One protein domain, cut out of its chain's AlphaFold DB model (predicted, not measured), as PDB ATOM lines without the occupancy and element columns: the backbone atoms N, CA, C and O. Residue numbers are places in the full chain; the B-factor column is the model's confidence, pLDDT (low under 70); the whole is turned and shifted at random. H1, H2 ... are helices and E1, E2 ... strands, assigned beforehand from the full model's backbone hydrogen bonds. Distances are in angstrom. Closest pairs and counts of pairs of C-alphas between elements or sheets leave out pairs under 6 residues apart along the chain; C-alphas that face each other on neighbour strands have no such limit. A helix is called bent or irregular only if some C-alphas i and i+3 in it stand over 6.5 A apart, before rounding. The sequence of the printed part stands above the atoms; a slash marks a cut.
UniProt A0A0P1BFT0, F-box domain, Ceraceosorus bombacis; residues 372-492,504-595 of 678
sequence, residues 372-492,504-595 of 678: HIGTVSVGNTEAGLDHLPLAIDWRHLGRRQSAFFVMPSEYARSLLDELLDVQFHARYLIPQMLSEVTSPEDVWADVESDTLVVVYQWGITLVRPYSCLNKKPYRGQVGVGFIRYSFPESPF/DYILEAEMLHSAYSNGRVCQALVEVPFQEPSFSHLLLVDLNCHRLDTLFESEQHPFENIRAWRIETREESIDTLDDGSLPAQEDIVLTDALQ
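Overview. This is residues 372 to 492 and 504 to 595 of the 678 residues of the protein "F-box domain" of Ceraceosorus bombacis (UniProt A0A0P1BFT0). Two strongly twisted sheets lie face to face as a sandwich, six strands E3 E1 E7 E6 E5 E4 and five strands E2 E11 E10 E9 E8, while the short helices H1 to H4 form a loose group outside it, on neither sheet. H5 makes one end of the longest axis, and the unnamed stretch 573 to 595 reaches the other. The 213 printed residues have five named helices and eleven named strands, ordered E1 E2 E3 H1 H2 H3 H4 E4 E5 E6 H5 E7 E8 E9 E10 E11, a mixed class; the larger sheet is mixed, the other all antiparallel. The whole is compact, with a radius of gyration of the C-alphas of 18.6 A and spans of 65 by 45 by 28 A.

Arrangement. Start with the larger sheet, strand beside strand: E3, residues 392 to 397, E1, 372 to 377, E7, 479 to 486, E6, 459 to 464, E5, 451 to 456, and E4, 442 to 446. E1 and E7 are parallel, with N 374 and O 482 within hydrogen-bond range at 2.7 A; its other neighbours are antiparallel, for instance E7 and E6, with N 462 and O 481 at 2.7 A. E4 E5 E6 is a meander, each strand the antiparallel neighbour of the one before. The second sheet runs E2, residues 388 to 390, E11, 563 to 572, E10, 534 to 542, E9, 520 to 528, and E8, 508 to 517; E8 E9 E10 E11 is a meander. Look for N 390 and O 564 at 2.8 A between E2 and E11, and N 523 and O 539 at 2.8 A between E10 and E9. The sheets' facing parts are 9.6 A centre to centre; the closest C-alphas of E7 and E8, Tyr 485 and Ala 509, are 6.2 A apart. E8 bends by 65 degrees at residue 512. H1, residues 399 to 406, touches H2, 410 to 420, about perpendicular at 75 degrees, closest at C-alphas 404 and 412, 5.1 A. H3, 422 to 426, is close to but not clearly touching H2 and H4, 431 to 438. H5, 472 to 477, touches no helix and is irregular: C-alphas 473 and 476 are 7.3 A apart. In H3 every O i to N i+4 pair is within hydrogen-bond range; in H2 6 of 7 are, in H1 1 of 4 with 4 of 5 O i to N i+3 pairs, in H4 1 of 4 with 3 of 5, and in H5 0 of 2 with 1 of 3.

Along the chain. Find C-alpha 372 at (16.598, 37.231, -56.512), where E1 begins. E7 measures 22.5 A, E8 25.7 A, E9 24.8 A, E10 26.0 A and H2 15.6 A from first to last C-alpha. E11 runs 26.2 A to C-alpha 572 at (43.743, 41.200, -37.753).

Size, cuts and confidence. The C-alphas farthest apart, Pro 473 and Asp 579, are 65.4 A apart. Residues 493 to 503 are not printed, and C-alphas 492 and 504 are 12.6 A apart across this cut, in the link E7 to E8. The link E10 to E11 is long, 20 residues. Residues 427 to 433, of which 431 to 433 belong to H4, stand free. The mean pLDDT of the printed part is 75.0, and residues 399 to 438 are among those under 70.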
ATOM      1  N   HIS A 372      15.452  36.436 -56.092       85.69
ATOM      2  CA  HIS A 372      16.598  37.231 -56.512       85.69
ATOM      3  C   HIS A 372      17.838  36.847 -55.706       85.69
ATOM      4  O   HIS A 372      17.767  36.676 -54.494       85.69
ATOM      5  N   ILE A 373      18.985  36.744 -56.371       85.75
ATOM      6  CA  ILE A 373      20.284  36.511 -55.734       85.75
ATOM      7  C   ILE A 373      21.158  37.732 -55.993       85.75
ATOM      8  O   ILE A 373      21.509  38.009 -57.134       85.75
ATOM      9  N   GLY A 374      21.484  38.464 -54.939       86.62
ATOM     10  CA  GLY A 374      22.453  39.545 -54.902       86.62
ATOM     11  C   GLY A 374      23.820  39.022 -54.473       86.62
ATOM     12  O   GLY A 374      23.952  38.418 -53.411       86.62
ATOM     13  N   THR A 375      24.850  39.257 -55.283       87.00
ATOM     14  CA  THR A 375      26.245  39.008 -54.879       87.00
ATOM     15  C   THR A 375      26.919  40.327 -54.536       87.00
ATOM     16  O   THR A 375      26.911  41.249 -55.352       87.00
ATOM     17  N   VAL A 376      27.504  40.406 -53.344       89.31
ATOM     18  CA  VAL A 376      28.313  41.532 -52.882       89.31
ATOM     19  C   VAL A 376      29.773  41.112 -52.924       89.31
ATOM     20  O   VAL A 376      30.210  40.284 -52.127       89.31
ATOM     21  N   SER A 377      30.528  41.680 -53.861       88.94
ATOM     22  CA  SER A 377      31.969  41.448 -53.942       88.94
ATOM     23  C   SER A 377      32.699  42.360 -52.959       88.94
ATOM     24  O   SER A 377      32.805  43.569 -53.176       88.94
ATOM     25  N   VAL A 378      33.199  41.781 -51.873       85.62
ATOM     26  CA  VAL A 378      33.998  42.462 -50.856       85.62
ATOM     27  C   VAL A 378      35.448  42.416 -51.330       85.62
ATOM     28  O   VAL A 378      36.199  41.507 -51.014       85.62
ATOM     29  N   GLY A 379      35.827  43.344 -52.210       77.38
ATOM     30  CA  GLY A 379      37.185  43.366 -52.762       77.38
ATOM     31  C   GLY A 379      38.242  43.611 -51.683       77.38
ATOM     32  O   GLY A 379      38.033  44.463 -50.823       77.38
ATOM     33  N   ASN A 380      39.387  42.933 -51.758       65.94
ATOM     34  CA  ASN A 380      40.497  43.200 -50.847       65.94
ATOM     35  C   ASN A 380      41.057  44.613 -51.110       65.94
ATOM     36  O   ASN A 380      41.426  44.968 -52.234       65.94
ATOM     37  N   THR A 381      41.050  45.447 -50.079       64.62
ATOM     38  CA  THR A 381      41.618  46.796 -50.091       64.62
ATOM     39  C   THR A 381      42.375  47.001 -48.795       64.62
ATOM     40  O   THR A 381      42.045  46.381 -47.791       64.62
ATOM     41  N   GLU A 382      43.319  47.935 -48.813       76.25
ATOM     42  CA  GLU A 382      44.086  48.369 -47.645       76.25
ATOM     43  C   GLU A 382      43.203  48.530 -46.391       76.25
ATOM     44  O   GLU A 382      42.067  49.011 -46.474       76.25
ATOM     45  N   ALA A 383      43.720  48.098 -45.236       80.56
ATOM     46  CA  ALA A 383      43.034  48.246 -43.960       80.56
ATOM     47  C   ALA A 383      42.750  49.728 -43.670       80.56
ATOM     48  O   ALA A 383      43.614  50.594 -43.831       80.56
ATOM     49  N   GLY A 384      41.534  50.027 -43.227       80.88
ATOM     50  CA  GLY A 384      41.090  51.385 -42.968       80.88
ATOM     51  C   GLY A 384      39.579  51.532 -42.802       80.88
ATOM     52  O   GLY A 384      38.777  50.650 -43.118       80.88
ATOM     53  N   LEU A 385      39.195  52.711 -42.311       75.44
ATOM     54  CA  LEU A 385      37.804  53.159 -42.239       75.44
ATOM     55  C   LEU A 385      37.388  53.774 -43.577       75.44
ATOM     56  O   LEU A 385      37.469  54.993 -43.783       75.44
ATOM     57  N   ASP A 386      36.915  52.911 -44.469       76.94
ATOM     58  CA  ASP A 386      36.482  53.268 -45.810       76.94
ATOM     59  C   ASP A 386      35.018  52.911 -46.028       76.94
ATOM     60  O   ASP A 386      34.683  51.763 -46.312       76.94
ATOM     61  N   HIS A 387      34.159  53.936 -45.979       78.56
ATOM     62  CA  HIS A 387      32.755  53.871 -46.403       78.56
ATOM     63  C   HIS A 387      32.646  53.700 -47.927       78.56
ATOM     64  O   HIS A 387      32.308  54.641 -48.657       78.56
ATOM     65  N   LEU A 388      32.994  52.518 -48.419       84.62
ATOM     66  CA  LEU A 388      32.999  52.187 -49.832       84.62
ATOM     67  C   LEU A 388      31.631  51.611 -50.225       84.62
ATOM     68  O   LEU A 388      31.250  50.564 -49.699       84.62
ATOM     69  N   PRO A 389      30.883  52.239 -51.151       88.69
ATOM     70  CA  PRO A 389      29.686  51.615 -51.697       88.69
ATOM     71  C   PRO A 389      30.066  50.337 -52.449       88.69
ATOM     72  O   PRO A 389      30.914  50.362 -53.343       88.69
ATOM     73  N   LEU A 390      29.412  49.234 -52.102       90.19
ATOM     74  CA  LEU A 390      29.563  47.949 -52.768       90.19
ATOM     75  C   LEU A 390      28.413  47.756 -53.756       90.19
ATOM     76  O   LEU A 390      27.245  48.028 -53.458       90.19
ATOM     77  N   ALA A 391      28.744  47.284 -54.954       89.50
ATOM     78  CA  ALA A 391      27.733  46.879 -55.914       89.50
ATOM     79  C   ALA A 391      27.090  45.565 -55.452       89.50
ATOM     80  O   ALA A 391      27.790  44.637 -55.054       89.50
ATOM     81  N   ILE A 392      25.760  45.497 -55.535       92.56
ATOM     82  CA  ILE A 392      25.015  44.247 -55.389       92.56
ATOM     83  C   ILE A 392      24.610  43.804 -56.795       92.56
ATOM     84  O   ILE A 392      23.763  44.447 -57.418       92.56
ATOM     85  N   ASP A 393      25.228  42.738 -57.307       89.56
ATOM     86  CA  ASP A 393      24.846  42.144 -58.595       89.56
ATOM     87  C   ASP A 393      23.604  41.272 -58.397       89.56
ATOM     88  O   ASP A 393      23.708  40.124 -57.956       89.56
ATOM     89  N   TRP A 394      22.426  41.844 -58.661       90.62
ATOM     90  CA  TRP A 394      21.148  41.149 -58.554       90.62
ATOM     91  C   TRP A 394      20.865  40.304 -59.794       90.62
ATOM     92  O   TRP A 394      20.734  40.804 -60.911       90.62
ATOM     93  N   ARG A 395      20.656  39.007 -59.578       85.88
ATOM     94  CA  ARG A 395      20.237  38.041 -60.593       85.88
ATOM     95  C   ARG A 395      18.855  37.512 -60.257       85.88
ATOM     96  O   ARG A 395      18.635  36.961 -59.182       85.88
ATOM     97  N   HIS A 396      17.918  37.677 -61.181       85.56
ATOM     98  CA  HIS A 396      16.576  37.121 -61.049       85.56
ATOM     99  C   HIS A 396      16.560  35.653 -61.487       85.56
ATOM    100  O   HIS A 396      16.980  35.324 -62.600       85.56
ATOM    101  N   LEU A 397      16.028  34.778 -60.637       74.06
ATOM    102  CA  LEU A 397      15.790  33.384 -60.979       74.06
ATOM    103  C   LEU A 397      14.420  33.259 -61.638       74.06
ATOM    104  O   LEU A 397      13.382  33.442 -61.005       74.06
ATOM    105  N   GLY A 398      14.403  32.922 -62.930       72.12
ATOM    106  CA  GLY A 398      13.149  32.781 -63.668       72.12
ATOM    107  C   GLY A 398      12.210  31.752 -63.024       72.12
ATOM    108  O   GLY A 398      12.661  30.781 -62.428       72.12
ATOM    109  N   ARG A 399      10.890  31.890 -63.215       66.31
ATOM    110  CA  ARG A 399       9.862  31.040 -62.563       66.31
ATOM    111  C   ARG A 399      10.079  29.525 -62.657       66.31
ATOM    112  O   ARG A 399       9.648  28.779 -61.785       66.31
ATOM    113  N   ARG A 400      10.708  29.047 -63.739       59.81
ATOM    114  CA  ARG A 400      11.077  27.628 -63.872       59.81
ATOM    115  C   ARG A 400      12.212  27.255 -62.921       59.81
ATOM    116  O   ARG A 400      12.106  26.220 -62.290       59.81
ATOM    117  N   GLN A 401      13.234  28.103 -62.806       59.00
ATOM    118  CA  GLN A 401      14.349  27.966 -61.864       59.00
ATOM    119  C   GLN A 401      13.877  28.108 -60.412       59.00
ATOM    120  O   GLN A 401      14.231  27.281 -59.578       59.00
ATOM    121  N   SER A 402      12.994  29.071 -60.121       55.44
ATOM    122  CA  SER A 402      12.439  29.240 -58.773       55.44
ATOM    123  C   SER A 402      11.546  28.071 -58.346       55.44
ATOM    124  O   SER A 402      11.591  27.674 -57.190       55.44
ATOM    125  N   ALA A 403      10.817  27.428 -59.270       50.84
ATOM    126  CA  ALA A 403      10.055  26.211 -58.973       50.84
ATOM    127  C   ALA A 403      10.935  25.031 -58.502       50.84
ATOM    128  O   ALA A 403      10.450  24.190 -57.746       50.84
ATOM    129  N   PHE A 404      12.218  24.976 -58.892       48.66
ATOM    130  CA  PHE A 404      13.152  23.955 -58.396       48.66
ATOM    131  C   PHE A 404      13.545  24.184 -56.930       48.66
ATOM    132  O   PHE A 404      13.721  23.210 -56.209       48.66
ATOM    133  N   PHE A 405      13.573  25.429 -56.439       47.22
ATOM    134  CA  PHE A 405      13.802  25.711 -55.012       47.22
ATOM    135  C   PHE A 405      12.677  25.176 -54.107       47.22
ATOM    136  O   PHE A 405      12.897  24.929 -52.924       47.22
ATOM    137  N   VAL A 406      11.479  24.972 -54.666       41.25
ATOM    138  CA  VAL A 406      10.263  24.520 -53.961       41.25
ATOM    139  C   VAL A 406      10.168  22.995 -53.870       41.25
ATOM    140  O   VAL A 406       9.466  22.461 -53.015       41.25
ATOM    141  N   MET A 407      10.843  22.281 -54.772       38.19
ATOM    142  CA  MET A 407      10.779  20.826 -54.910       38.19
ATOM    143  C   MET A 407      12.208  20.286 -55.001       38.19
ATOM    144  O   MET A 407      12.756  20.247 -56.109       38.19
ATOM    145  N   PRO A 408      12.818  19.837 -53.886       39.78
ATOM    146  CA  PRO A 408      14.180  19.319 -53.879       39.78
ATOM    147  C   PRO A 408      14.207  17.909 -54.483       39.78
ATOM    148  O   PRO A 408      14.430  16.908 -53.812       39.78
ATOM    149  N   SER A 409      13.923  17.804 -55.778       40.66
ATOM    150  CA  SER A 409      14.373  16.662 -56.570       40.66
ATOM    151  C   SER A 409      15.902  16.709 -56.671       40.66
ATOM    152  O   SER A 409      16.504  17.770 -56.496       40.66
ATOM    153  N   GLU A 410      16.547  15.586 -56.998       41.22
ATOM    154  CA  GLU A 410      18.003  15.520 -57.230       41.22
ATOM    155  C   GLU A 410      18.520  16.597 -58.207       41.22
ATOM    156  O   GLU A 410      19.681  16.978 -58.143       41.22
ATOM    157  N   TYR A 411      17.647  17.148 -59.057       34.41
ATOM    158  CA  TYR A 411      17.957  18.213 -60.012       34.41
ATOM    159  C   TYR A 411      18.033  19.622 -59.392       34.41
ATOM    160  O   TYR A 411      18.787  20.465 -59.860       34.41
ATOM    161  N   ALA A 412      17.271  19.894 -58.326       38.56
ATOM    162  CA  ALA A 412      17.325  21.172 -57.610       38.56
ATOM    163  C   ALA A 412      18.597  21.305 -56.768       38.56
ATOM    164  O   ALA A 412      19.069  22.419 -56.565       38.56
ATOM    165  N   ARG A 413      19.165  20.163 -56.337       45.72
ATOM    166  CA  ARG A 413      20.510  20.112 -55.753       45.72
ATOM    167  C   ARG A 413      21.503  20.700 -56.742       45.72
ATOM    168  O   ARG A 413      22.068  21.723 -56.416       45.72
ATOM    169  N   SER A 414      21.562  20.200 -57.980       41.38
ATOM    170  CA  SER A 414      22.549  20.667 -58.969       41.38
ATOM    171  C   SER A 414      22.473  22.166 -59.295       41.38
ATOM    172  O   SER A 414      23.493  22.747 -59.633       41.38
ATOM    173  N   LEU A 415      21.294  22.796 -59.211       40.56
ATOM    174  CA  LEU A 415      21.130  24.232 -59.471       40.56
ATOM    175  C   LEU A 415      21.484  25.088 -58.244       40.56
ATOM    176  O   LEU A 415      22.036  26.169 -58.406       40.56
ATOM    177  N   LEU A 416      21.180  24.619 -57.026       47.38
ATOM    178  CA  LEU A 416      21.696  25.220 -55.790       47.38
ATOM    179  C   LEU A 416      23.217  25.032 -55.705       47.38
ATOM    180  O   LEU A 416      23.913  25.950 -55.304       47.38
ATOM    181  N   ASP A 417      23.712  23.873 -56.136       47.88
ATOM    182  CA  ASP A 417      25.125  23.511 -56.233       47.88
ATOM    183  C   ASP A 417      25.846  24.396 -57.261       47.88
ATOM    184  O   ASP A 417      26.950  24.839 -56.986       47.88
ATOM    185  N   GLU A 418      25.223  24.710 -58.406       43.75
ATOM    186  CA  GLU A 418      25.749  25.667 -59.399       43.75
ATOM    187  C   GLU A 418      25.635  27.133 -58.948       43.75
ATOM    188  O   GLU A 418      26.490  27.948 -59.280       43.75
ATOM    189  N   LEU A 419      24.560  27.512 -58.245       44.78
ATOM    190  CA  LEU A 419      24.328  28.905 -57.834       44.78
ATOM    191  C   LEU A 419      25.102  29.285 -56.573       44.78
ATOM    192  O   LEU A 419      25.488  30.447 -56.428       44.78
ATOM    193  N   LEU A 420      25.306  28.332 -55.668       50.97
ATOM    194  CA  LEU A 420      26.090  28.520 -54.458       50.97
ATOM    195  C   LEU A 420      27.550  28.098 -54.646       50.97
ATOM    196  O   LEU A 420      28.353  28.493 -53.821       50.97
ATOM    197  N   ASP A 421      27.912  27.313 -55.668       48.50
ATOM    198  CA  ASP A 421      29.244  26.673 -55.812       48.50
ATOM    199  C   ASP A 421      29.689  25.864 -54.567       48.50
ATOM    200  O   ASP A 421      30.786  25.318 -54.476       48.50
ATOM    201  N   VAL A 422      28.776  25.708 -53.603       45.00
ATOM    202  CA  VAL A 422      29.004  25.097 -52.296       45.00
ATOM    203  C   VAL A 422      29.292  23.609 -52.441       45.00
ATOM    204  O   VAL A 422      29.887  23.033 -51.546       45.00
ATOM    205  N   GLN A 423      28.957  22.943 -53.554       37.00
ATOM    206  CA  GLN A 423      29.208  21.503 -53.669       37.00
ATOM    207  C   GLN A 423      30.658  21.127 -53.995       37.00
ATOM    208  O   GLN A 423      31.045  19.987 -53.713       37.00
ATOM    209  N   PHE A 424      31.483  22.040 -54.525       39.44
ATOM    210  CA  PHE A 424      32.916  21.751 -54.615       39.44
ATOM    211  C   PHE A 424      33.563  21.770 -53.217       39.44
ATOM    212  O   PHE A 424      34.466  20.979 -52.965       39.44
ATOM    213  N   HIS A 425      33.042  22.571 -52.276       39.84
ATOM    214  CA  HIS A 425      33.559  22.695 -50.902       39.84
ATOM    215  C   HIS A 425      32.855  21.769 -49.883       39.84
ATOM    216  O   HIS A 425      33.514  21.089 -49.100       39.84
ATOM    217  N   ALA A 426      31.534  21.589 -49.957       38.72
ATOM    218  CA  ALA A 426      30.744  20.712 -49.080       38.72
ATOM    219  C   ALA A 426      31.070  19.216 -49.224       38.72
ATOM    220  O   ALA A 426      30.734  18.425 -48.347       38.72
ATOM    221  N   ARG A 427      31.731  18.801 -50.314       36.00
ATOM    222  CA  ARG A 427      32.272  17.435 -50.438       36.00
ATOM    223  C   ARG A 427      33.505  17.189 -49.564       36.00
ATOM    224  O   ARG A 427      33.819  16.026 -49.320       36.00
ATOM    225  N   TYR A 428      34.172  18.247 -49.107       40.03
ATOM    226  CA  TYR A 428      35.353  18.186 -48.243       40.03
ATOM    227  C   TYR A 428      35.083  18.676 -46.816       40.03
ATOM    228  O   TYR A 428      35.845  18.340 -45.913       40.03
ATOM    229  N   LEU A 429      33.985  19.403 -46.595       38.97
ATOM    230  CA  LEU A 429      33.551  19.827 -45.266       38.97
ATOM    231  C   LEU A 429      32.839  18.681 -44.527       38.97
ATOM    232  O   LEU A 429      32.007  17.954 -45.075       38.97
ATOM    233  N   ILE A 430      33.193  18.510 -43.256       41.44
ATOM    234  CA  ILE A 430      32.621  17.517 -42.343       41.44
ATOM    235  C   ILE A 430      31.099  17.762 -42.247       41.44
ATOM    236  O   ILE A 430      30.688  18.917 -42.158       41.44
ATOM    237  N   PRO A 431      30.234  16.725 -42.202       43.22
ATOM    238  CA  PRO A 431      28.774  16.878 -42.092       43.22
ATOM    239  C   PRO A 431      28.267  17.807 -40.971       43.22
ATOM    240  O   PRO A 431      27.126  18.254 -41.037       43.22
ATOM    241  N   GLN A 432      29.097  18.091 -39.963       41.41
ATOM    242  CA  GLN A 432      28.834  19.053 -38.887       41.41
ATOM    243  C   GLN A 432      28.780  20.511 -39.390       41.41
ATOM    244  O   GLN A 432      27.906  21.256 -38.957       41.41
ATOM    245  N   MET A 433      29.583  20.892 -40.390       41.19
ATOM    246  CA  MET A 433      29.581  22.264 -40.928       41.19
ATOM    247  C   MET A 433      28.379  22.544 -41.844       41.19
ATOM    248  O   MET A 433      27.900  23.667 -41.942       41.19
ATOM    249  N   LEU A 434      27.794  21.514 -42.472       46.34
ATOM    250  CA  LEU A 434      26.570  21.680 -43.272       46.34
ATOM    251  C   LEU A 434      25.349  22.080 -42.426       46.34
ATOM    252  O   LEU A 434      24.450  22.758 -42.932       46.34
ATOM    253  N   SER A 435      25.286  21.671 -41.153       50.91
ATOM    254  CA  SER A 435      24.253  22.168 -40.232       50.91
ATOM    255  C   SER A 435      24.461  23.635 -39.864       50.91
ATOM    256  O   SER A 435      23.476  24.359 -39.765       50.91
ATOM    257  N   GLU A 436      25.709  24.078 -39.720       52.22
ATOM    258  CA  GLU A 436      26.061  25.455 -39.345       52.22
ATOM    259  C   GLU A 436      25.732  26.437 -40.478       52.22
ATOM    260  O   GLU A 436      24.993  27.396 -40.281       52.22
ATOM    261  N   VAL A 437      26.096  26.097 -41.718       56.53
ATOM    262  CA  VAL A 437      25.811  26.914 -42.917       56.53
ATOM    263  C   VAL A 437      24.303  27.082 -43.184       56.53
ATOM    264  O   VAL A 437      23.870  28.034 -43.841       56.53
ATOM    265  N   THR A 438      23.474  26.154 -42.701       64.81
ATOM    266  CA  THR A 438      22.028  26.127 -42.989       64.81
ATOM    267  C   THR A 438      21.159  26.590 -41.826       64.81
ATOM    268  O   THR A 438      19.961  26.831 -42.030       64.81
ATOM    269  N   SER A 439      21.742  26.738 -40.635       74.00
ATOM    270  CA  SER A 439      21.058  27.262 -39.463       74.00
ATOM    271  C   SER A 439      20.997  28.791 -39.536       74.00
ATOM    272  O   SER A 439      22.015  29.433 -39.791       74.00
ATOM    273  N   PRO A 440      19.820  29.409 -39.353       85.25
ATOM    274  CA  PRO A 440      19.739  30.849 -39.176       85.25
ATOM    275  C   PRO A 440      20.400  31.236 -37.851       85.25
ATOM    276  O   PRO A 440      20.082  30.668 -36.807       85.25
ATOM    277  N   GLU A 441      21.282  32.225 -37.904       86.62
ATOM    278  CA  GLU A 441      21.929  32.807 -36.726       86.62
ATOM    279  C   GLU A 441      20.985  33.788 -36.027       86.62
ATOM    280  O   GLU A 441      20.905  33.851 -34.802       86.62
ATOM    281  N   ASP A 442      20.216  34.545 -36.813       91.00
ATOM    282  CA  ASP A 442      19.324  35.566 -36.280       91.00
ATOM    283  C   ASP A 442      18.158  35.870 -37.232       91.00
ATOM    284  O   ASP A 442      18.201  35.591 -38.437       91.00
ATOM    285  N   VAL A 443      17.093  36.458 -36.692       93.31
ATOM    286  CA  VAL A 443      15.926  36.912 -37.443       93.31
ATOM    287  C   VAL A 443      15.527  38.311 -36.994       93.31
ATOM    288  O   VAL A 443      15.477  38.608 -35.802       93.31
ATOM    289  N   TRP A 444      15.222  39.186 -37.950       94.88
ATOM    290  CA  TRP A 444      14.791  40.549 -37.668       94.88
ATOM    291  C   TRP A 444      13.670  41.010 -38.596       94.88
ATOM    292  O   TRP A 444      13.742  40.855 -39.816       94.88
ATOM    293  N   ALA A 445      12.613  41.570 -38.017       94.25
ATOM    294  CA  ALA A 445      11.463  42.083 -38.750       94.25
ATOM    295  C   ALA A 445      11.535  43.611 -38.856       94.25
ATOM    296  O   ALA A 445      11.184  44.329 -37.922       94.25
ATOM    297  N   ASP A 446      11.943  44.122 -40.018       93.25
ATOM    298  CA  ASP A 446      11.955  45.559 -40.270       93.25
ATOM    299  C   ASP A 446      10.574  46.050 -40.692       93.25
ATOM    300  O   ASP A 446      10.168  45.924 -41.853       93.25
ATOM    301  N   VAL A 447       9.833  46.608 -39.740       89.81
ATOM    302  CA  VAL A 447       8.488  47.146 -39.979       89.81
ATOM    303  C   VAL A 447       8.522  48.303 -40.986       89.81
ATOM    304  O   VAL A 447       7.623  48.400 -41.824       89.81
ATOM    305  N   GLU A 448       9.564  49.142 -40.957       86.50
ATOM    306  CA  GLU A 448       9.674  50.335 -41.809       86.50
ATOM    307  C   GLU A 448       9.762  49.992 -43.303       86.50
ATOM    308  O   GLU A 448       9.039  50.571 -44.116       86.50
ATOM    309  N   SER A 449      10.622  49.044 -43.684       90.06
ATOM    310  CA  SER A 449      10.765  48.593 -45.075       90.06
ATOM    311  C   SER A 449       9.922  47.363 -45.420       90.06
ATOM    312  O   SER A 449      10.051  46.842 -46.529       90.06
ATOM    313  N   ASP A 450       9.079  46.885 -44.498       93.12
ATOM    314  CA  ASP A 450       8.292  45.649 -44.629       93.12
ATOM    315  C   ASP A 450       9.168  44.456 -45.067       93.12
ATOM    316  O   ASP A 450       8.818  43.682 -45.966       93.12
ATOM    317  N   THR A 451      10.351  44.324 -44.453       95.19
ATOM    318  CA  THR A 451      11.354  43.305 -44.809       95.19
ATOM    319  C   THR A 451      11.690  42.415 -43.630       95.19
ATOM    320  O   THR A 451      12.141  42.886 -42.594       95.19
ATOM    321  N   LEU A 452      11.500  41.111 -43.802       95.06
ATOM    322  CA  LEU A 452      12.009  40.123 -42.865       95.06
ATOM    323  C   LEU A 452      13.431  39.780 -43.291       95.06
ATOM    324  O   LEU A 452      13.657  39.364 -44.428       95.06
ATOM    325  N   VAL A 453      14.362  39.963 -42.372       95.44
ATOM    326  CA  VAL A 453      15.780  39.658 -42.504       95.44
ATOM    327  C   VAL A 453      16.049  38.369 -41.744       95.44
ATOM    328  O   VAL A 453      15.685  38.243 -40.579       95.44
ATOM    329  N   VAL A 454      16.682  37.409 -42.404       92.38
ATOM    330  CA  VAL A 454      17.197  36.190 -41.780       92.38
ATOM    331  C   VAL A 454      18.692  36.153 -42.031       92.38
ATOM    332  O   VAL A 454      19.122  36.173 -43.185       92.38
ATOM    333  N   VAL A 455      19.470  36.132 -40.960       90.56
ATOM    334  CA  VAL A 455      20.928  36.135 -41.019       90.56
ATOM    335  C   VAL A 455      21.448  34.707 -40.971       90.56
ATOM    336  O   VAL A 455      20.972  33.886 -40.190       90.56
ATOM    337  N   TYR A 456      22.437  34.435 -41.813       84.75
ATOM    338  CA  TYR A 456      23.195  33.194 -41.867       84.75
ATOM    339  C   TYR A 456      24.686  33.513 -41.780       84.75
ATOM    340  O   TYR A 456      25.095  34.645 -42.044       84.75
ATOM    341  N   GLN A 457      25.502  32.497 -41.506       80.56
ATOM    342  CA  GLN A 457      26.960  32.637 -41.497       80.56
ATOM    343  C   GLN A 457      27.513  33.172 -42.828       80.56
ATOM    344  O   GLN A 457      28.385  34.030 -42.832       80.56
ATOM    345  N   TRP A 458      26.935  32.739 -43.953       77.06
ATOM    346  CA  TRP A 458      27.365  33.117 -45.304       77.06
ATOM    347  C   TRP A 458      26.739  34.422 -45.836       77.06
ATOM    348  O   TRP A 458      27.136  34.911 -46.901       77.06
ATOM    349  N   GLY A 459      25.712  34.978 -45.176       86.00
ATOM    350  CA  GLY A 459      24.970  36.114 -45.730       86.00
ATOM    351  C   GLY A 459      23.589  36.382 -45.129       86.00
ATOM    352  O   GLY A 459      23.339  36.170 -43.944       86.00
ATOM    353  N   ILE A 460      22.682  36.908 -45.957       90.50
ATOM    354  CA  ILE A 460      21.340  37.340 -45.542       90.50
ATOM    355  C   ILE A 460      20.278  36.817 -46.513       90.50
ATOM    356  O   ILE A 460      20.409  36.944 -47.730       90.50
ATOM    357  N   THR A 461      19.165  36.320 -45.979       89.62
ATOM    358  CA  THR A 461      17.910  36.157 -46.724       89.62
ATOM    359  C   THR A 461      16.931  37.270 -46.372       89.62
ATOM    360  O   THR A 461      16.730  37.609 -45.210       89.62
ATOM    361  N   LEU A 462      16.291  37.828 -47.390       93.62
ATOM    362  CA  LEU A 462      15.326  38.911 -47.311       93.62
ATOM    363  C   LEU A 462      13.978  38.434 -47.836       93.62
ATOM    364  O   LEU A 462      13.897  37.864 -48.923       93.62
ATOM    365  N   VAL A 463      12.903  38.720 -47.109       92.12
ATOM    366  CA  VAL A 463      11.533  38.426 -47.540       92.12
ATOM    367  C   VAL A 463      10.726  39.720 -47.521       92.12
ATOM    368  O   VAL A 463      10.553  40.327 -46.463       92.12
ATOM    369  N   ARG A 464      10.239  40.151 -48.692       92.50
ATOM    370  CA  ARG A 464       9.567  41.449 -48.869       92.50
ATOM    371  C   ARG A 464       8.412  41.374 -49.882       92.50
ATOM    372  O   ARG A 464       8.611  40.832 -50.964       92.50
ATOM    373  N   PRO A 465       7.240  41.975 -49.608       92.88
ATOM    374  CA  PRO A 465       6.800  42.438 -48.295       92.88
ATOM    375  C   PRO A 465       6.458  41.242 -47.395       92.88
ATOM    376  O   PRO A 465       5.636  40.399 -47.776       92.88
ATOM    377  N   TYR A 466       7.031  41.143 -46.193       91.69
ATOM    378  CA  TYR A 466       6.690  40.025 -45.299       91.69
ATOM    379  C   TYR A 466       5.261  40.142 -44.758       91.69
ATOM    380  O   TYR A 466       4.635  39.128 -44.433       91.69
ATOM    381  N   SER A 467       4.680  41.344 -44.733       90.44
ATOM    382  CA  SER A 467       3.282  41.562 -44.350       90.44
ATOM    383  C   SER A 467       2.279  40.781 -45.212       90.44
ATOM    384  O   SER A 467       1.145  40.513 -44.785       90.44
ATOM    385  N   CYS A 468       2.678  40.366 -46.418       89.31
ATOM    386  CA  CYS A 468       1.876  39.522 -47.300       89.31
ATOM    387  C   CYS A 468       1.842  38.046 -46.873       89.31
ATOM    388  O   CYS A 468       0.907  37.335 -47.252       89.31
ATOM    389  N   LEU A 469       2.757  37.581 -46.015       85.50
ATOM    390  CA  LEU A 469       2.791  36.191 -45.534       85.50
ATOM    391  C   LEU A 469       1.511  35.808 -44.777       85.50
ATOM    392  O   LEU A 469       0.979  34.702 -44.936       85.50
ATOM    393  N   ASN A 470       0.943  36.744 -44.013       82.75
ATOM    394  CA  ASN A 470      -0.303  36.510 -43.280       82.75
ATOM    395  C   ASN A 470      -1.559  36.587 -44.173       82.75
ATOM    396  O   ASN A 470      -2.656  36.193 -43.769       82.75
ATOM    397  N   LYS A 471      -1.437  37.077 -45.413       83.06
ATOM    398  CA  LYS A 471      -2.570  37.291 -46.319       83.06
ATOM    399  C   LYS A 471      -2.565  36.239 -47.429       83.06
ATOM    400  O   LYS A 471      -1.920  36.412 -48.455       83.06
ATOM    401  N   LYS A 472      -3.362  35.174 -47.260       73.31
ATOM    402  CA  LYS A 472      -3.490  34.061 -48.230       73.31
ATOM    403  C   LYS A 472      -3.494  34.471 -49.722       73.31
ATOM    404  O   LYS A 472      -2.723  33.860 -50.456       73.31
ATOM    405  N   PRO A 473      -4.282  35.464 -50.192       70.62
ATOM    406  CA  PRO A 473      -4.306  35.815 -51.618       70.62
ATOM    407  C   PRO A 473      -3.037  36.522 -52.120       70.62
ATOM    408  O   PRO A 473      -2.811  36.552 -53.323       70.62
ATOM    409  N   TYR A 474      -2.210  37.071 -51.226       70.19
ATOM    410  CA  TYR A 474      -1.028  37.867 -51.575       70.19
ATOM    411  C   TYR A 474       0.294  37.153 -51.267       70.19
ATOM    412  O   TYR A 474       1.357  37.715 -51.498       70.19
ATOM    413  N   ARG A 475       0.263  35.898 -50.795       68.12
ATOM    414  CA  ARG A 475       1.490  35.123 -50.527       68.12
ATOM    415  C   ARG A 475       2.366  34.940 -51.771       68.12
ATOM    416  O   ARG A 475       3.578  34.912 -51.647       68.12
ATOM    417  N   GLY A 476       1.758  34.864 -52.956       65.81
ATOM    418  CA  GLY A 476       2.477  34.810 -54.234       65.81
ATOM    419  C   GLY A 476       3.000  36.163 -54.732       65.81
ATOM    420  O   GLY A 476       3.444  36.238 -55.864       65.81
ATOM    421  N   GLN A 477       2.888  37.237 -53.945       81.06
ATOM    422  CA  GLN A 477       3.469  38.557 -54.247       81.06
ATOM    423  C   GLN A 477       4.692  38.859 -53.374       81.06
ATOM    424  O   GLN A 477       5.187  39.982 -53.357       81.06
ATOM    425  N   VAL A 478       5.135  37.874 -52.595       86.44
ATOM    426  CA  VAL A 478       6.335  37.984 -51.780       86.44
ATOM    427  C   VAL A 478       7.536  37.733 -52.683       86.44
ATOM    428  O   VAL A 478       7.593  36.707 -53.360       86.44
ATOM    429  N   GLY A 479       8.478  38.666 -52.688       87.94
ATOM    430  CA  GLY A 479       9.817  38.469 -53.218       87.94
ATOM    431  C   GLY A 479      10.734  37.883 -52.150       87.94
ATOM    432  O   GLY A 479      10.613  38.211 -50.963       87.94
ATOM    433  N   VAL A 480      11.669  37.038 -52.576       88.06
ATOM    434  CA  VAL A 480      12.750  36.514 -51.733       88.06
ATOM    435  C   VAL A 480      14.088  36.920 -52.337       88.06
ATOM    436  O   VAL A 480      14.342  36.677 -53.514       88.06
ATOM    437  N   GLY A 481      14.925  37.573 -51.541       87.94
ATOM    438  CA  GLY A 481      16.242  38.057 -51.930       87.94
ATOM    439  C   GLY A 481      17.313  37.351 -51.113       87.94
ATOM    440  O   GLY A 481      17.191  37.276 -49.900       87.94
ATOM    441  N   PHE A 482      18.367  36.862 -51.747       87.81
ATOM    442  CA  PHE A 482      19.542  36.327 -51.062       87.81
ATOM    443  C   PHE A 482      20.705  37.277 -51.290       87.81
ATOM    444  O   PHE A 482      21.015  37.561 -52.440       87.81
ATOM    445  N   ILE A 483      21.338  37.778 -50.236       88.69
ATOM    446  CA  ILE A 483      22.572  38.558 -50.327       88.69
ATOM    447  C   ILE A 483      23.701  37.667 -49.835       88.69
ATOM    448  O   ILE A 483      23.719  37.289 -48.666       88.69
ATOM    449  N   ARG A 484      24.624  37.333 -50.737       85.81
ATOM    450  CA  ARG A 484      25.851  36.602 -50.410       85.81
ATOM    451  C   ARG A 484      27.059  37.522 -50.490       85.81
ATOM    452  O   ARG A 484      27.121  38.377 -51.381       85.81
ATOM    453  N   TYR A 485      28.023  37.295 -49.614       85.25
ATOM    454  CA  TYR A 485      29.316  37.966 -49.654       85.25
ATOM    455  C   TYR A 485      30.329  37.081 -50.369       85.25
ATOM    456  O   TYR A 485      30.335  35.868 -50.199       85.25
ATOM    457  N   SER A 486      31.142  37.685 -51.224       81.88
ATOM    458  CA  SER A 486      32.195  36.993 -51.961       81.88
ATOM    459  C   SER A 486      33.454  37.838 -51.925       81.88
ATOM    460  O   SER A 486      33.408  39.022 -52.263       81.88
ATOM    461  N   PHE A 487      34.572  37.231 -51.550       77.81
ATOM    462  CA  PHE A 487      35.883  37.851 -51.647       77.81
ATOM    463  C   PHE A 487      36.500  37.441 -52.987       77.81
ATOM    464  O   PHE A 487      36.763  36.257 -53.198       77.81
ATOM    465  N   PRO A 488      36.669  38.365 -53.950       72.12
ATOM    466  CA  PRO A 488      37.371  38.038 -55.183       72.12
ATOM    467  C   PRO A 488      38.815  37.647 -54.845       72.12
ATOM    468  O   PRO A 488      39.418  38.289 -53.987       72.12
ATOM    469  N   GLU A 489      39.326  36.608 -55.523       63.84
ATOM    470  CA  GLU A 489      40.632  35.969 -55.295       63.84
ATOM    471  C   GLU A 489      41.679  36.942 -54.745       63.84
ATOM    472  O   GLU A 489      42.122  37.880 -55.419       63.84
ATOM    473  N   SER A 490      42.053  36.716 -53.486       55.56
ATOM    474  CA  SER A 490      43.078  37.497 -52.819       55.56
ATOM    475  C   SER A 490      44.380  37.425 -53.631       55.56
ATOM    476  O   SER A 490      44.816  36.331 -54.007       55.56
ATOM    477  N   PRO A 491      45.049  38.560 -53.916       52.53
ATOM    478  CA  PRO A 491      46.279  38.579 -54.711       52.53
ATOM    479  C   PRO A 491      47.410  37.726 -54.107       52.53
ATOM    480  O   PRO A 491      48.369  37.393 -54.812       52.53
ATOM    481  N   PHE A 492      47.294  37.334 -52.834       52.78
ATOM    482  CA  PHE A 492      48.225  36.443 -52.142       52.78
ATOM    483  C   PHE A 492      48.208  34.991 -52.661       52.78
ATOM    484  O   PHE A 492      49.183  34.273 -52.449       52.78
ATOM    485  N   ASP A 504      41.974  26.548 -56.068       47.16
ATOM    486  CA  ASP A 504      40.621  27.028 -55.764       47.16
ATOM    487  C   ASP A 504      40.158  26.892 -54.300       47.16
ATOM    488  O   ASP A 504      39.077  26.375 -54.022       47.16
ATOM    489  N   TYR A 505      40.929  27.418 -53.340       52.16
ATOM    490  CA  TYR A 505      40.330  27.838 -52.064       52.16
ATOM    491  C   TYR A 505      39.605  29.166 -52.290       52.16
ATOM    492  O   TYR A 505      40.242  30.215 -52.399       52.16
ATOM    493  N   ILE A 506      38.278  29.120 -52.402       53.47
ATOM    494  CA  ILE A 506      37.457  30.329 -52.415       53.47
ATOM    495  C   ILE A 506      37.445  30.859 -50.979       53.47
ATOM    496  O   ILE A 506      37.057  30.145 -50.061       53.47
ATOM    497  N   LEU A 507      37.902  32.099 -50.786       54.78
ATOM    498  CA  LEU A 507      37.757  32.793 -49.507       54.78
ATOM    499  C   LEU A 507      36.266  33.046 -49.256       54.78
ATOM    500  O   LEU A 507      35.607  33.770 -50.014       54.78
ATOM    501  N   GLU A 508      35.737  32.433 -48.206       66.94
ATOM    502  CA  GLU A 508      34.364  32.611 -47.749       66.94
ATOM    503  C   GLU A 508      34.295  33.667 -46.639       66.94
ATOM    504  O   GLU A 508      35.286  33.990 -45.981       66.94
ATOM    505  N   ALA A 509      33.108  34.246 -46.469       73.69
ATOM    506  CA  ALA A 509      32.810  35.127 -45.350       73.69
ATOM    507  C   ALA A 509      32.180  34.324 -44.226       73.69
ATOM    508  O   ALA A 509      31.138  33.705 -44.440       73.69
ATOM    509  N   GLU A 510      32.758  34.415 -43.036       80.81
ATOM    510  CA  GLU A 510      32.102  33.977 -41.810       80.81
ATOM    511  C   GLU A 510      31.584  35.196 -41.046       80.81
ATOM    512  O   GLU A 510      32.307  36.167 -40.812       80.81
ATOM    513  N   MET A 511      30.301  35.173 -40.691       85.81
ATOM    514  CA  MET A 511      29.658  36.235 -39.922       85.81
ATOM    515  C   MET A 511      29.955  36.077 -38.431       85.81
ATOM    516  O   MET A 511      29.590  35.077 -37.826       85.81
ATOM    517  N   LEU A 512      30.566  37.104 -37.836       84.62
ATOM    518  CA  LEU A 512      30.876  37.161 -36.406       84.62
ATOM    519  C   LEU A 512      29.715  37.749 -35.598       84.62
ATOM    520  O   LEU A 512      29.278  37.197 -34.591       84.62
ATOM    521  N   HIS A 513      29.220  38.910 -36.033       88.88
ATOM    522  CA  HIS A 513      28.159  39.641 -35.347       88.88
ATOM    523  C   HIS A 513      27.238  40.354 -36.327       88.88
ATOM    524  O   HIS A 513      27.662  40.795 -37.396       88.88
ATOM    525  N   SER A 514      25.982  40.537 -35.918       91.94
ATOM    526  CA  SER A 514      24.997  41.337 -36.642       91.94
ATOM    527  C   SER A 514      24.300  42.327 -35.710       91.94
ATOM    528  O   SER A 514      24.048  42.031 -34.544       91.94
ATOM    529  N   ALA A 515      23.990  43.513 -36.228       90.81
ATOM    530  CA  ALA A 515      23.222  44.543 -35.539       90.81
ATOM    531  C   ALA A 515      22.202  45.179 -36.490       90.81
ATOM    532  O   ALA A 515      22.429  45.265 -37.699       90.81
ATOM    533  N   TYR A 516      21.084  45.658 -35.945       89.38
ATOM    534  CA  TYR A 516      19.938  46.122 -36.735       89.38
ATOM    535  C   TYR A 516      19.437  47.463 -36.236       89.38
ATOM    536  O   TYR A 516      19.394  47.713 -35.033       89.38
ATOM    537  N   SER A 517      19.018  48.311 -37.167       85.12
ATOM    538  CA  SER A 517      18.355  49.570 -36.846       85.12
ATOM    539  C   SER A 517      17.677  50.147 -38.083       85.12
ATOM    540  O   SER A 517      18.317  50.260 -39.127       85.12
ATOM    541  N   ASN A 518      16.403  50.529 -37.960       81.12
ATOM    542  CA  ASN A 518      15.637  51.353 -38.907       81.12
ATOM    543  C   ASN A 518      15.935  51.052 -40.388       81.12
ATOM    544  O   ASN A 518      16.589  51.833 -41.089       81.12
ATOM    545  N   GLY A 519      15.524  49.888 -40.884       87.12
ATOM    546  CA  GLY A 519      15.773  49.463 -42.263       87.12
ATOM    547  C   GLY A 519      17.235  49.224 -42.628       87.12
ATOM    548  O   GLY A 519      17.584  49.362 -43.799       87.12
ATOM    549  N   ARG A 520      18.114  48.925 -41.668       91.12
ATOM    550  CA  ARG A 520      19.532  48.644 -41.919       91.12
ATOM    551  C   ARG A 520      20.008  47.442 -41.124       91.12
ATOM    552  O   ARG A 520      19.570  47.212 -39.999       91.12
ATOM    553  N   VAL A 521      20.947  46.723 -41.723       94.31
ATOM    554  CA  VAL A 521      21.620  45.561 -41.147       94.31
ATOM    555  C   VAL A 521      23.115  45.817 -41.216       94.31
ATOM    556  O   VAL A 521      23.637  46.079 -42.294       94.31
ATOM    557  N   CYS A 522      23.809  45.761 -40.089       95.00
ATOM    558  CA  CYS A 522      25.262  45.789 -40.052       95.00
ATOM    559  C   CYS A 522      25.773  44.395 -39.698       95.00
ATOM    560  O   CYS A 522      25.286  43.805 -38.739       95.00
ATOM    561  N   GLN A 523      26.720  43.875 -40.472       94.62
ATOM    562  CA  GLN A 523      27.345  42.577 -40.247       94.62
ATOM    563  C   GLN A 523      28.856  42.739 -40.181       94.62
ATOM    564  O   GLN A 523      29.457  43.374 -41.050       94.62
ATOM    565  N   ALA A 524      29.459  42.163 -39.153       93.31
ATOM    566  CA  ALA A 524      30.893  41.967 -39.081       93.31
ATOM    567  C   ALA A 524      31.226  40.589 -39.650       93.31
ATOM    568  O   ALA A 524      30.659  39.590 -39.211       93.31
ATOM    569  N   LEU A 525      32.117  40.560 -40.631       90.88
ATOM    570  CA  LEU A 525      32.546  39.363 -41.339       90.88
ATOM    571  C   LEU A 525      34.050  39.179 -41.163       90.88
ATOM    572  O   LEU A 525      34.771  40.171 -41.071       90.88
ATOM    573  N   VAL A 526      34.518  37.941 -41.197       86.00
ATOM    574  CA  VAL A 526      35.939  37.604 -41.290       86.00
ATOM    575  C   VAL A 526      36.194  36.716 -42.505       86.00
ATOM    576  O   VAL A 526      35.311  35.965 -42.927       86.00
ATOM    577  N   GLU A 527      37.368  36.864 -43.113       81.75
ATOM    578  CA  GLU A 527      37.801  36.039 -44.245       81.75
ATOM    579  C   GLU A 527      38.216  34.633 -43.769       81.75
ATOM    580  O   GLU A 527      39.071  34.496 -42.888       81.75
ATOM    581  N   VAL A 528      37.633  33.589 -44.369       70.38
ATOM    582  CA  VAL A 528      37.888  32.175 -44.037       70.38
ATOM    583  C   VAL A 528      38.305  31.388 -45.292       70.38
ATOM    584  O   VAL A 528      37.698  31.568 -46.347       70.38
ATOM    585  N   PRO A 529      39.304  30.483 -45.216       67.56
ATOM    586  CA  PRO A 529      40.145  30.199 -44.048       67.56
ATOM    587  C   PRO A 529      41.018  31.398 -43.673       67.56
ATOM    588  O   PRO A 529      41.425  32.158 -44.548       67.56
ATOM    589  N   PHE A 530      41.316  31.550 -42.380       65.06
ATOM    590  CA  PHE A 530      42.185  32.619 -41.895       65.06
ATOM    591  C   PHE A 530      43.547  32.553 -42.603       65.06
ATOM    592  O   PHE A 530      44.233  31.530 -42.562       65.06
ATOM    593  N   GLN A 531      43.928  33.642 -43.264       65.88
ATOM    594  CA  GLN A 531      45.247  33.816 -43.879       65.88
ATOM    595  C   GLN A 531      46.038  34.852 -43.081       65.88
ATOM    596  O   GLN A 531      45.445  35.625 -42.344       65.88
ATOM    597  N   GLU A 532      47.365  34.886 -43.216       64.50
ATOM    598  CA  GLU A 532      48.153  36.025 -42.737       64.50
ATOM    599  C   GLU A 532      48.480  36.961 -43.910       64.50
ATOM    600  O   GLU A 532      49.137  36.532 -44.865       64.50
ATOM    601  N   PRO A 533      48.079  38.242 -43.850       67.25
ATOM    602  CA  PRO A 533      47.213  38.846 -42.829       67.25
ATOM    603  C   PRO A 533      45.731  38.458 -42.991       67.25
ATOM    604  O   PRO A 533      45.276  38.284 -44.124       67.25
ATOM    605  N   SER A 534      44.980  38.355 -41.884       76.31
ATOM    606  CA  SER A 534      43.530  38.126 -41.940       76.31
ATOM    607  C   SER A 534      42.811  39.464 -41.885       76.31
ATOM    608  O   SER A 534      43.324  40.442 -41.333       76.31
ATOM    609  N   PHE A 535      41.629  39.537 -42.489       84.81
ATOM    610  CA  PHE A 535      40.842  40.760 -42.496       84.81
ATOM    611  C   PHE A 535      39.461  40.531 -41.896       84.81
ATOM    612  O   PHE A 535      38.761  39.581 -42.255       84.81
ATOM    613  N   SER A 536      39.048  41.453 -41.024       89.19
ATOM    614  CA  SER A 536      37.642  41.632 -40.680       89.19
ATOM    615  C   SER A 536      37.037  42.812 -41.424       89.19
ATOM    616  O   SER A 536      37.655  43.862 -41.631       89.19
ATOM    617  N   HIS A 537      35.790  42.639 -41.840       91.75
ATOM    618  CA  HIS A 537      35.035  43.614 -42.605       91.75
ATOM    619  C   HIS A 537      33.746  43.959 -41.888       91.75
ATOM    620  O   HIS A 537      32.972  43.086 -41.508       91.75
ATOM    621  N   LEU A 538      33.472  45.251 -41.778       93.50
ATOM    622  CA  LEU A 538      32.198  45.746 -41.294       93.50
ATOM    623  C   LEU A 538      31.353  46.175 -42.487       93.50
ATOM    624  O   LEU A 538      31.659  47.172 -43.149       93.50
ATOM    625  N   LEU A 539      30.304  45.418 -42.784       94.25
ATOM    626  CA  LEU A 539      29.382  45.695 -43.875       94.25
ATOM    627  C   LEU A 539      28.078  46.270 -43.336       94.25
ATOM    628  O   LEU A 539      27.522  45.786 -42.358       94.25
ATOM    629  N   LEU A 540      27.568  47.295 -44.002       94.62
ATOM    630  CA  LEU A 540      26.260  47.878 -43.760       94.62
ATOM    631  C   LEU A 540      25.386  47.638 -44.988       94.62
ATOM    632  O   LEU A 540      25.742  48.036 -46.092       94.62
ATOM    633  N   VAL A 541      24.223  47.036 -44.796       95.12
ATOM    634  CA  VAL A 541      23.195  46.835 -45.814       95.12
ATOM    635  C   VAL A 541      22.003  47.727 -45.470       95.12
ATOM    636  O   VAL A 541      21.334  47.518 -44.461       95.12
ATOM    637  N   ASP A 542      21.726  48.732 -46.301       93.62
ATOM    638  CA  ASP A 542      20.525  49.571 -46.188       93.62
ATOM    639  C   ASP A 542      19.426  48.941 -47.035       93.62
ATOM    640  O   ASP A 542      19.539  48.838 -48.262       93.62
ATOM    641  N   LEU A 543      18.363  48.508 -46.364       94.06
ATOM    642  CA  LEU A 543      17.218  47.844 -46.970       94.06
ATOM    643  C   LEU A 543      16.357  48.822 -47.781       94.06
ATOM    644  O   LEU A 543      15.539  48.386 -48.593       94.06
ATOM    645  N   ASN A 544      16.520  50.132 -47.586       90.75
ATOM    646  CA  ASN A 544      15.855  51.154 -48.377       90.75
ATOM    647  C   ASN A 544      16.717  52.420 -48.497       90.75
ATOM    648  O   ASN A 544      16.501  53.427 -47.809       90.75
ATOM    649  N   CYS A 545      17.652  52.409 -49.450       86.62
ATOM    650  CA  CYS A 545      18.525  53.554 -49.717       86.62
ATOM    651  C   CYS A 545      17.771  54.777 -50.286       86.62
ATOM    652  O   CYS A 545      18.304  55.887 -50.302       86.62
ATOM    653  N   HIS A 546      16.523  54.581 -50.722       82.69
ATOM    654  CA  HIS A 546      15.641  55.605 -51.277       82.69
ATOM    655  C   HIS A 546      14.554  56.060 -50.292       82.69
ATOM    656  O   HIS A 546      13.616  56.735 -50.695       82.69
ATOM    657  N   ARG A 547      14.682  55.773 -48.989       76.06
ATOM    658  CA  ARG A 547      13.685  56.150 -47.962       76.06
ATOM    659  C   ARG A 547      13.311  57.641 -47.921       76.06
ATOM    660  O   ARG A 547      12.214  57.983 -47.505       76.06
ATOM    661  N   LEU A 548      14.215  58.526 -48.352       70.25
ATOM    662  CA  LEU A 548      13.971  59.975 -48.436       70.25
ATOM    663  C   LEU A 548      13.495  60.432 -49.826       70.25
ATOM    664  O   LEU A 548      13.156  61.601 -50.011       70.25
ATOM    665  N   ASP A 549      13.509  59.540 -50.816       75.19
ATOM    666  CA  ASP A 549      13.051  59.801 -52.175       75.19
ATOM    667  C   ASP A 549      11.641  59.242 -52.359       75.19
ATOM    668  O   ASP A 549      11.440  58.123 -52.816       75.19
ATOM    669  N   THR A 550      10.637  60.047 -52.010       72.81
ATOM    670  CA  THR A 550       9.218  59.663 -52.109       72.81
ATOM    671  C   THR A 550       8.742  59.417 -53.542       72.81
ATOM    672  O   THR A 550       7.605  59.003 -53.737       72.81
ATOM    673  N   LEU A 551       9.559  59.753 -54.547       80.00
ATOM    674  CA  LEU A 551       9.268  59.515 -55.961       80.00
ATOM    675  C   LEU A 551       9.888  58.213 -56.469       80.00
ATOM    676  O   LEU A 551       9.675  57.857 -57.625       80.00
ATOM    677  N   PHE A 552      10.693  57.546 -55.645       83.12
ATOM    678  CA  PHE A 552      11.285  56.280 -56.011       83.12
ATOM    679  C   PHE A 552      10.213  55.189 -56.010       83.12
ATOM    680  O   PHE A 552       9.610  54.888 -54.980       83.12
ATOM    681  N   GLU A 553      10.017  54.572 -57.166       84.06
ATOM    682  CA  GLU A 553       9.223  53.362 -57.325       84.06
ATOM    683  C   GLU A 553      10.143  52.262 -57.839       84.06
ATOM    684  O   GLU A 553      11.020  52.523 -58.661       84.06
ATOM    685  N   SER A 554       9.955  51.038 -57.342       85.19
ATOM    686  CA  SER A 554      10.739  49.910 -57.826       85.19
ATOM    687  C   SER A 554      10.320  49.558 -59.256       85.19
ATOM    688  O   SER A 554       9.156  49.234 -59.494       85.19
ATOM    689  N   GLU A 555      11.254  49.624 -60.203       86.19
ATOM    690  CA  GLU A 555      10.993  49.376 -61.626       86.19
ATOM    691  C   GLU A 555      11.200  47.908 -62.030       86.19
ATOM    692  O   GLU A 555      10.485  47.387 -62.887       86.19
ATOM    693  N   GLN A 556      12.193  47.237 -61.444       83.62
ATOM    694  CA  GLN A 556      12.651  45.903 -61.834       83.62
ATOM    695  C   GLN A 556      12.279  44.832 -60.812       83.62
ATOM    696  O   GLN A 556      11.771  43.778 -61.195       83.62
ATOM    697  N   HIS A 557      12.581  45.059 -59.530       88.25
ATOM    698  CA  HIS A 557      12.370  44.069 -58.474       88.25
ATOM    699  C   HIS A 557      12.399  44.684 -57.066       88.25
ATOM    700  O   HIS A 557      13.147  45.630 -56.828       88.25
ATOM    701  N   PRO A 558      11.710  44.089 -56.069       89.88
ATOM    702  CA  PRO A 558      11.499  44.699 -54.745       89.88
ATOM    703  C   PRO A 558      12.769  44.949 -53.909       89.88
ATOM    704  O   PRO A 558      12.684  45.522 -52.822       89.88
ATOM    705  N   PHE A 559      13.934  44.517 -54.395       94.50
ATOM    706  CA  PHE A 559      15.236  44.640 -53.732       94.50
ATOM    707  C   PHE A 559      16.183  45.631 -54.426       94.50
ATOM    708  O   PHE A 559      17.326  45.795 -54.010       94.50
ATOM    709  N   GLU A 560      15.748  46.303 -55.492       91.00
ATOM    710  CA  GLU A 560      16.601  47.218 -56.264       91.00
ATOM    711  C   GLU A 560      17.033  48.467 -55.476       91.00
ATOM    712  O   GLU A 560      18.037  49.103 -55.807       91.00
ATOM    713  N   ASN A 561      16.294  48.807 -54.417       91.50
ATOM    714  CA  ASN A 561      16.590  49.886 -53.477       91.50
ATOM    715  C   ASN A 561      17.496  49.445 -52.321       91.50
ATOM    716  O   ASN A 561      17.721  50.223 -51.392       91.50
ATOM    717  N   ILE A 562      18.012  48.218 -52.363       94.69
ATOM    718  CA  ILE A 562      18.982  47.736 -51.387       94.69
ATOM    719  C   ILE A 562      20.381  48.107 -51.850       94.69
ATOM    720  O   ILE A 562      20.744  47.974 -53.026       94.69
ATOM    721  N   ARG A 563      21.178  48.608 -50.915       93.94
ATOM    722  CA  ARG A 563      22.579  48.956 -51.138       93.94
ATOM    723  C   ARG A 563      23.414  48.399 -50.001       93.94
ATOM    724  O   ARG A 563      22.940  48.293 -48.875       93.94
ATOM    725  N   ALA A 564      24.645  48.046 -50.333       93.38
ATOM    726  CA  ALA A 564      25.635  47.602 -49.377       93.38
ATOM    727  C   ALA A 564      26.790  48.601 -49.374       93.38
ATOM    728  O   ALA A 564      27.156  49.160 -50.411       93.38
ATOM    729  N   TRP A 565      27.367  48.820 -48.208       92.50
ATOM    730  CA  TRP A 565      28.584  49.584 -48.018       92.50
ATOM    731  C   TRP A 565      29.509  48.754 -47.162       92.50
ATOM    732  O   TRP A 565      29.086  48.152 -46.179       92.50
ATOM    733  N   ARG A 566      30.786  48.771 -47.502       91.06
ATOM    734  CA  ARG A 566      31.813  48.458 -46.526       91.06
ATOM    735  C   ARG A 566      32.082  49.714 -45.724       91.06
ATOM    736  O   ARG A 566      32.082  50.795 -46.299       91.06
ATOM    737  N   ILE A 567      32.246  49.572 -44.422       89.81
ATOM    738  CA  ILE A 567      32.427  50.674 -43.477       89.81
ATOM    739  C   ILE A 567      33.847  50.652 -42.911       89.81
ATOM    740  O   ILE A 567      34.498  51.691 -42.811       89.81
ATOM    741  N   GLU A 568      34.333  49.461 -42.584       89.75
ATOM    742  CA  GLU A 568      35.667  49.214 -42.050       89.75
ATOM    743  C   GLU A 568      36.223  47.954 -42.720       89.75
ATOM    744  O   GLU A 568      35.497  46.973 -42.895       89.75
ATOM    745  N   THR A 569      37.498  47.994 -43.095       89.94
ATOM    746  CA  THR A 569      38.330  46.800 -43.259       89.94
ATOM    747  C   THR A 569      39.426  46.897 -42.222       89.94
ATOM    748  O   THR A 569      40.088  47.932 -42.128       89.94
ATOM    749  N   ARG A 570      39.653  45.837 -41.464       87.12
ATOM    750  CA  ARG A 570      40.692  45.822 -40.453       87.12
ATOM    751  C   ARG A 570      41.562  44.601 -40.616       87.12
ATOM    752  O   ARG A 570      41.054  43.497 -40.721       87.12
ATOM    753  N   GLU A 571      42.865  44.841 -40.639       85.75
ATOM    754  CA  GLU A 571      43.856  43.782 -40.553       85.75
ATOM    755  C   GLU A 571      43.855  43.233 -39.127       85.75
ATOM    756  O   GLU A 571      43.996  43.990 -38.159       85.75
ATOM    757  N   GLU A 572      43.663  41.932 -39.002       80.00
ATOM    758  CA  GLU A 572      43.743  41.200 -37.753       80.00
ATOM    759  C   GLU A 572      45.013  40.355 -37.805       80.00
ATOM    760  O   GLU A 572      45.220  39.546 -38.710       80.00
ATOM    761  N   SER A 573      45.926  40.583 -36.857       74.75
ATOM    762  CA  SER A 573      47.073  39.693 -36.718       74.75
ATOM    763  C   SER A 573      46.667  38.487 -35.887       74.75
ATOM    764  O   SER A 573      46.015  38.635 -34.845       74.75
ATOM    765  N   ILE A 574      47.069  37.317 -36.364       75.31
ATOM    766  CA  ILE A 574      46.942  36.046 -35.663       75.31
ATOM    767  C   ILE A 574      48.138  35.933 -34.719       75.31
ATOM    768  O   ILE A 574      49.276  36.173 -35.127       75.31
ATOM    769  N   ASP A 575      47.897  35.602 -33.452       71.38
ATOM    770  CA  ASP A 575      48.996  35.296 -32.539       71.38
ATOM    771  C   ASP A 575      49.667  33.985 -32.982       71.38
ATOM    772  O   ASP A 575      49.117  32.892 -32.833       71.38
ATOM    773  N   THR A 576      50.867  34.092 -33.557       69.25
ATOM    774  CA  THR A 576      51.692  32.930 -33.907       69.25
ATOM    775  C   THR A 576      52.218  32.253 -32.645       69.25
ATOM    776  O   THR A 576      52.595  32.933 -31.685       69.25
ATOM    777  N   LEU A 577      52.330  30.924 -32.666       70.75
ATOM    778  CA  LEU A 577      52.975  30.167 -31.594       70.75
ATOM    779  C   LEU A 577      54.454  30.578 -31.440       70.75
ATOM    780  O   LEU A 577      55.062  31.121 -32.363       70.75
ATOM    781  N   ASP A 578      55.065  30.278 -30.286       75.12
ATOM    782  CA  ASP A 578      56.476  30.605 -29.987       75.12
ATOM    783  C   ASP A 578      57.475  30.063 -31.036       75.12
ATOM    784  O   ASP A 578      58.599  30.558 -31.154       75.12
ATOM    785  N   ASP A 579      57.088  29.028 -31.787       74.38
ATOM    786  CA  ASP A 579      57.879  28.421 -32.859       74.38
ATOM    787  C   ASP A 579      57.646  29.050 -34.248       74.38
ATOM    788  O   ASP A 579      58.272  28.632 -35.226       74.38
ATOM    789  N   GLY A 580      56.792  30.074 -34.333       67.25
ATOM    790  CA  GLY A 580      56.417  30.772 -35.560       67.25
ATOM    791  C   GLY A 580      55.424  30.010 -36.437       67.25
ATOM    792  O   GLY A 580      55.194  30.425 -37.572       67.25
ATOM    793  N   SER A 581      54.863  28.894 -35.962       69.88
ATOM    794  CA  SER A 581      53.782  28.203 -36.661       69.88
ATOM    795  C   SER A 581      52.422  28.833 -36.353       69.88
ATOM    796  O   SER A 581      52.194  29.381 -35.270       69.88
ATOM    797  N   LEU A 582      51.516  28.766 -37.331       63.12
ATOM    798  CA  LEU A 582      50.120  29.127 -37.116       63.12
ATOM    799  C   LEU A 582      49.476  28.090 -36.186       63.12
ATOM    800  O   LEU A 582      49.681  26.887 -36.398       63.12
ATOM    801  N   PRO A 583      48.703  28.525 -35.176       65.19
ATOM    802  CA  PRO A 583      47.919  27.604 -34.371       65.19
ATOM    803  C   PRO A 583      46.931  26.824 -35.253       65.19
ATOM    804  O   PRO A 583      46.629  27.213 -36.386       65.19
ATOM    805  N   ALA A 584      46.429  25.694 -34.744       68.94
ATOM    806  CA  ALA A 584      45.312  25.015 -35.397       68.94
ATOM    807  C   ALA A 584      44.157  26.012 -35.588       68.94
ATOM    808  O   ALA A 584      44.019  26.940 -34.798       68.94
ATOM    809  N   GLN A 585      43.322  25.837 -36.617       60.59
ATOM    810  CA  GLN A 585      42.249  26.795 -36.923       60.59
ATOM    811  C   GLN A 585      41.319  27.060 -35.722       60.59
ATOM    812  O   GLN A 585      40.837  28.173 -35.554       60.59
ATOM    813  N   GLU A 586      41.131  26.055 -34.864       61.12
ATOM    814  CA  GLU A 586      40.348  26.134 -33.622       61.12
ATOM    815  C   GLU A 586      41.018  26.976 -32.514       61.12
ATOM    816  O   GLU A 586      40.342  27.434 -31.599       61.12
ATOM    817  N   ASP A 587      42.328  27.212 -32.613       61.69
ATOM    818  CA  ASP A 587      43.170  27.895 -31.623       61.69
ATOM    819  C   ASP A 587      43.632  29.294 -32.095       61.69
ATOM    820  O   ASP A 587      44.474  29.926 -31.454       61.69
ATOM    821  N   ILE A 588      43.123  29.792 -33.230       64.94
ATOM    822  CA  ILE A 588      43.478  31.116 -33.758       64.94
ATOM    823  C   ILE A 588      42.918  32.204 -32.837       64.94
ATOM    824  O   ILE A 588      41.709  32.416 -32.748       64.94
ATOM    825  N   VAL A 589      43.818  32.939 -32.180       68.25
ATOM    826  CA  VAL A 589      43.475  34.123 -31.388       68.25
ATOM    827  C   VAL A 589      43.769  35.370 -32.213       68.25
ATOM    828  O   VAL A 589      44.917  35.664 -32.550       68.25
ATOM    829  N   LEU A 590      42.710  36.108 -32.543       73.12
ATOM    830  CA  LEU A 590      42.804  37.396 -33.221       73.12
ATOM    831  C   LEU A 590      43.162  38.473 -32.193       73.12
ATOM    832  O   LEU A 590      42.422  38.718 -31.235       73.12
ATOM    833  N   THR A 591      44.288  39.145 -32.414       74.50
ATOM    834  CA  THR A 591      44.835  40.170 -31.509       74.50
ATOM    835  C   THR A 591      43.831  41.263 -31.137       74.50
ATOM    836  O   THR A 591      43.690  41.576 -29.957       74.50
ATOM    837  N   ASP A 592      43.095  41.818 -32.104       79.81
ATOM    838  CA  ASP A 592      42.065  42.846 -31.888       79.81
ATOM    839  C   ASP A 592      40.663  42.396 -32.338       79.81
ATOM    840  O   ASP A 592      39.940  43.125 -33.030       79.81
ATOM    841  N   ALA A 593      40.293  41.175 -31.936       81.81
ATOM    842  CA  ALA A 593      38.999  40.570 -32.246       81.81
ATOM    843  C   ALA A 593      37.818  41.496 -31.909       81.81
ATOM    844  O   ALA A 593      37.791  42.152 -30.858       81.81
ATOM    845  N   LEU A 594      36.809  41.517 -32.781       84.50
ATOM    846  CA  LEU A 594      35.531  42.154 -32.483       84.50
ATOM    847  C   LEU A 594      34.787  41.337 -31.416       84.50
ATOM    848  O   LEU A 594      34.467  40.178 -31.631       84.50
ATOM    849  N   GLN A 595      34.512  41.963 -30.274       81.69
ATOM    850  CA  GLN A 595      33.813  41.365 -29.130       81.69
ATOM    851  C   GLN A 595      32.307  41.626 -29.174       81.69
ATOM    852  O   GLN A 595      31.498  40.850 -28.665       81.69
TER     853      GLN A 595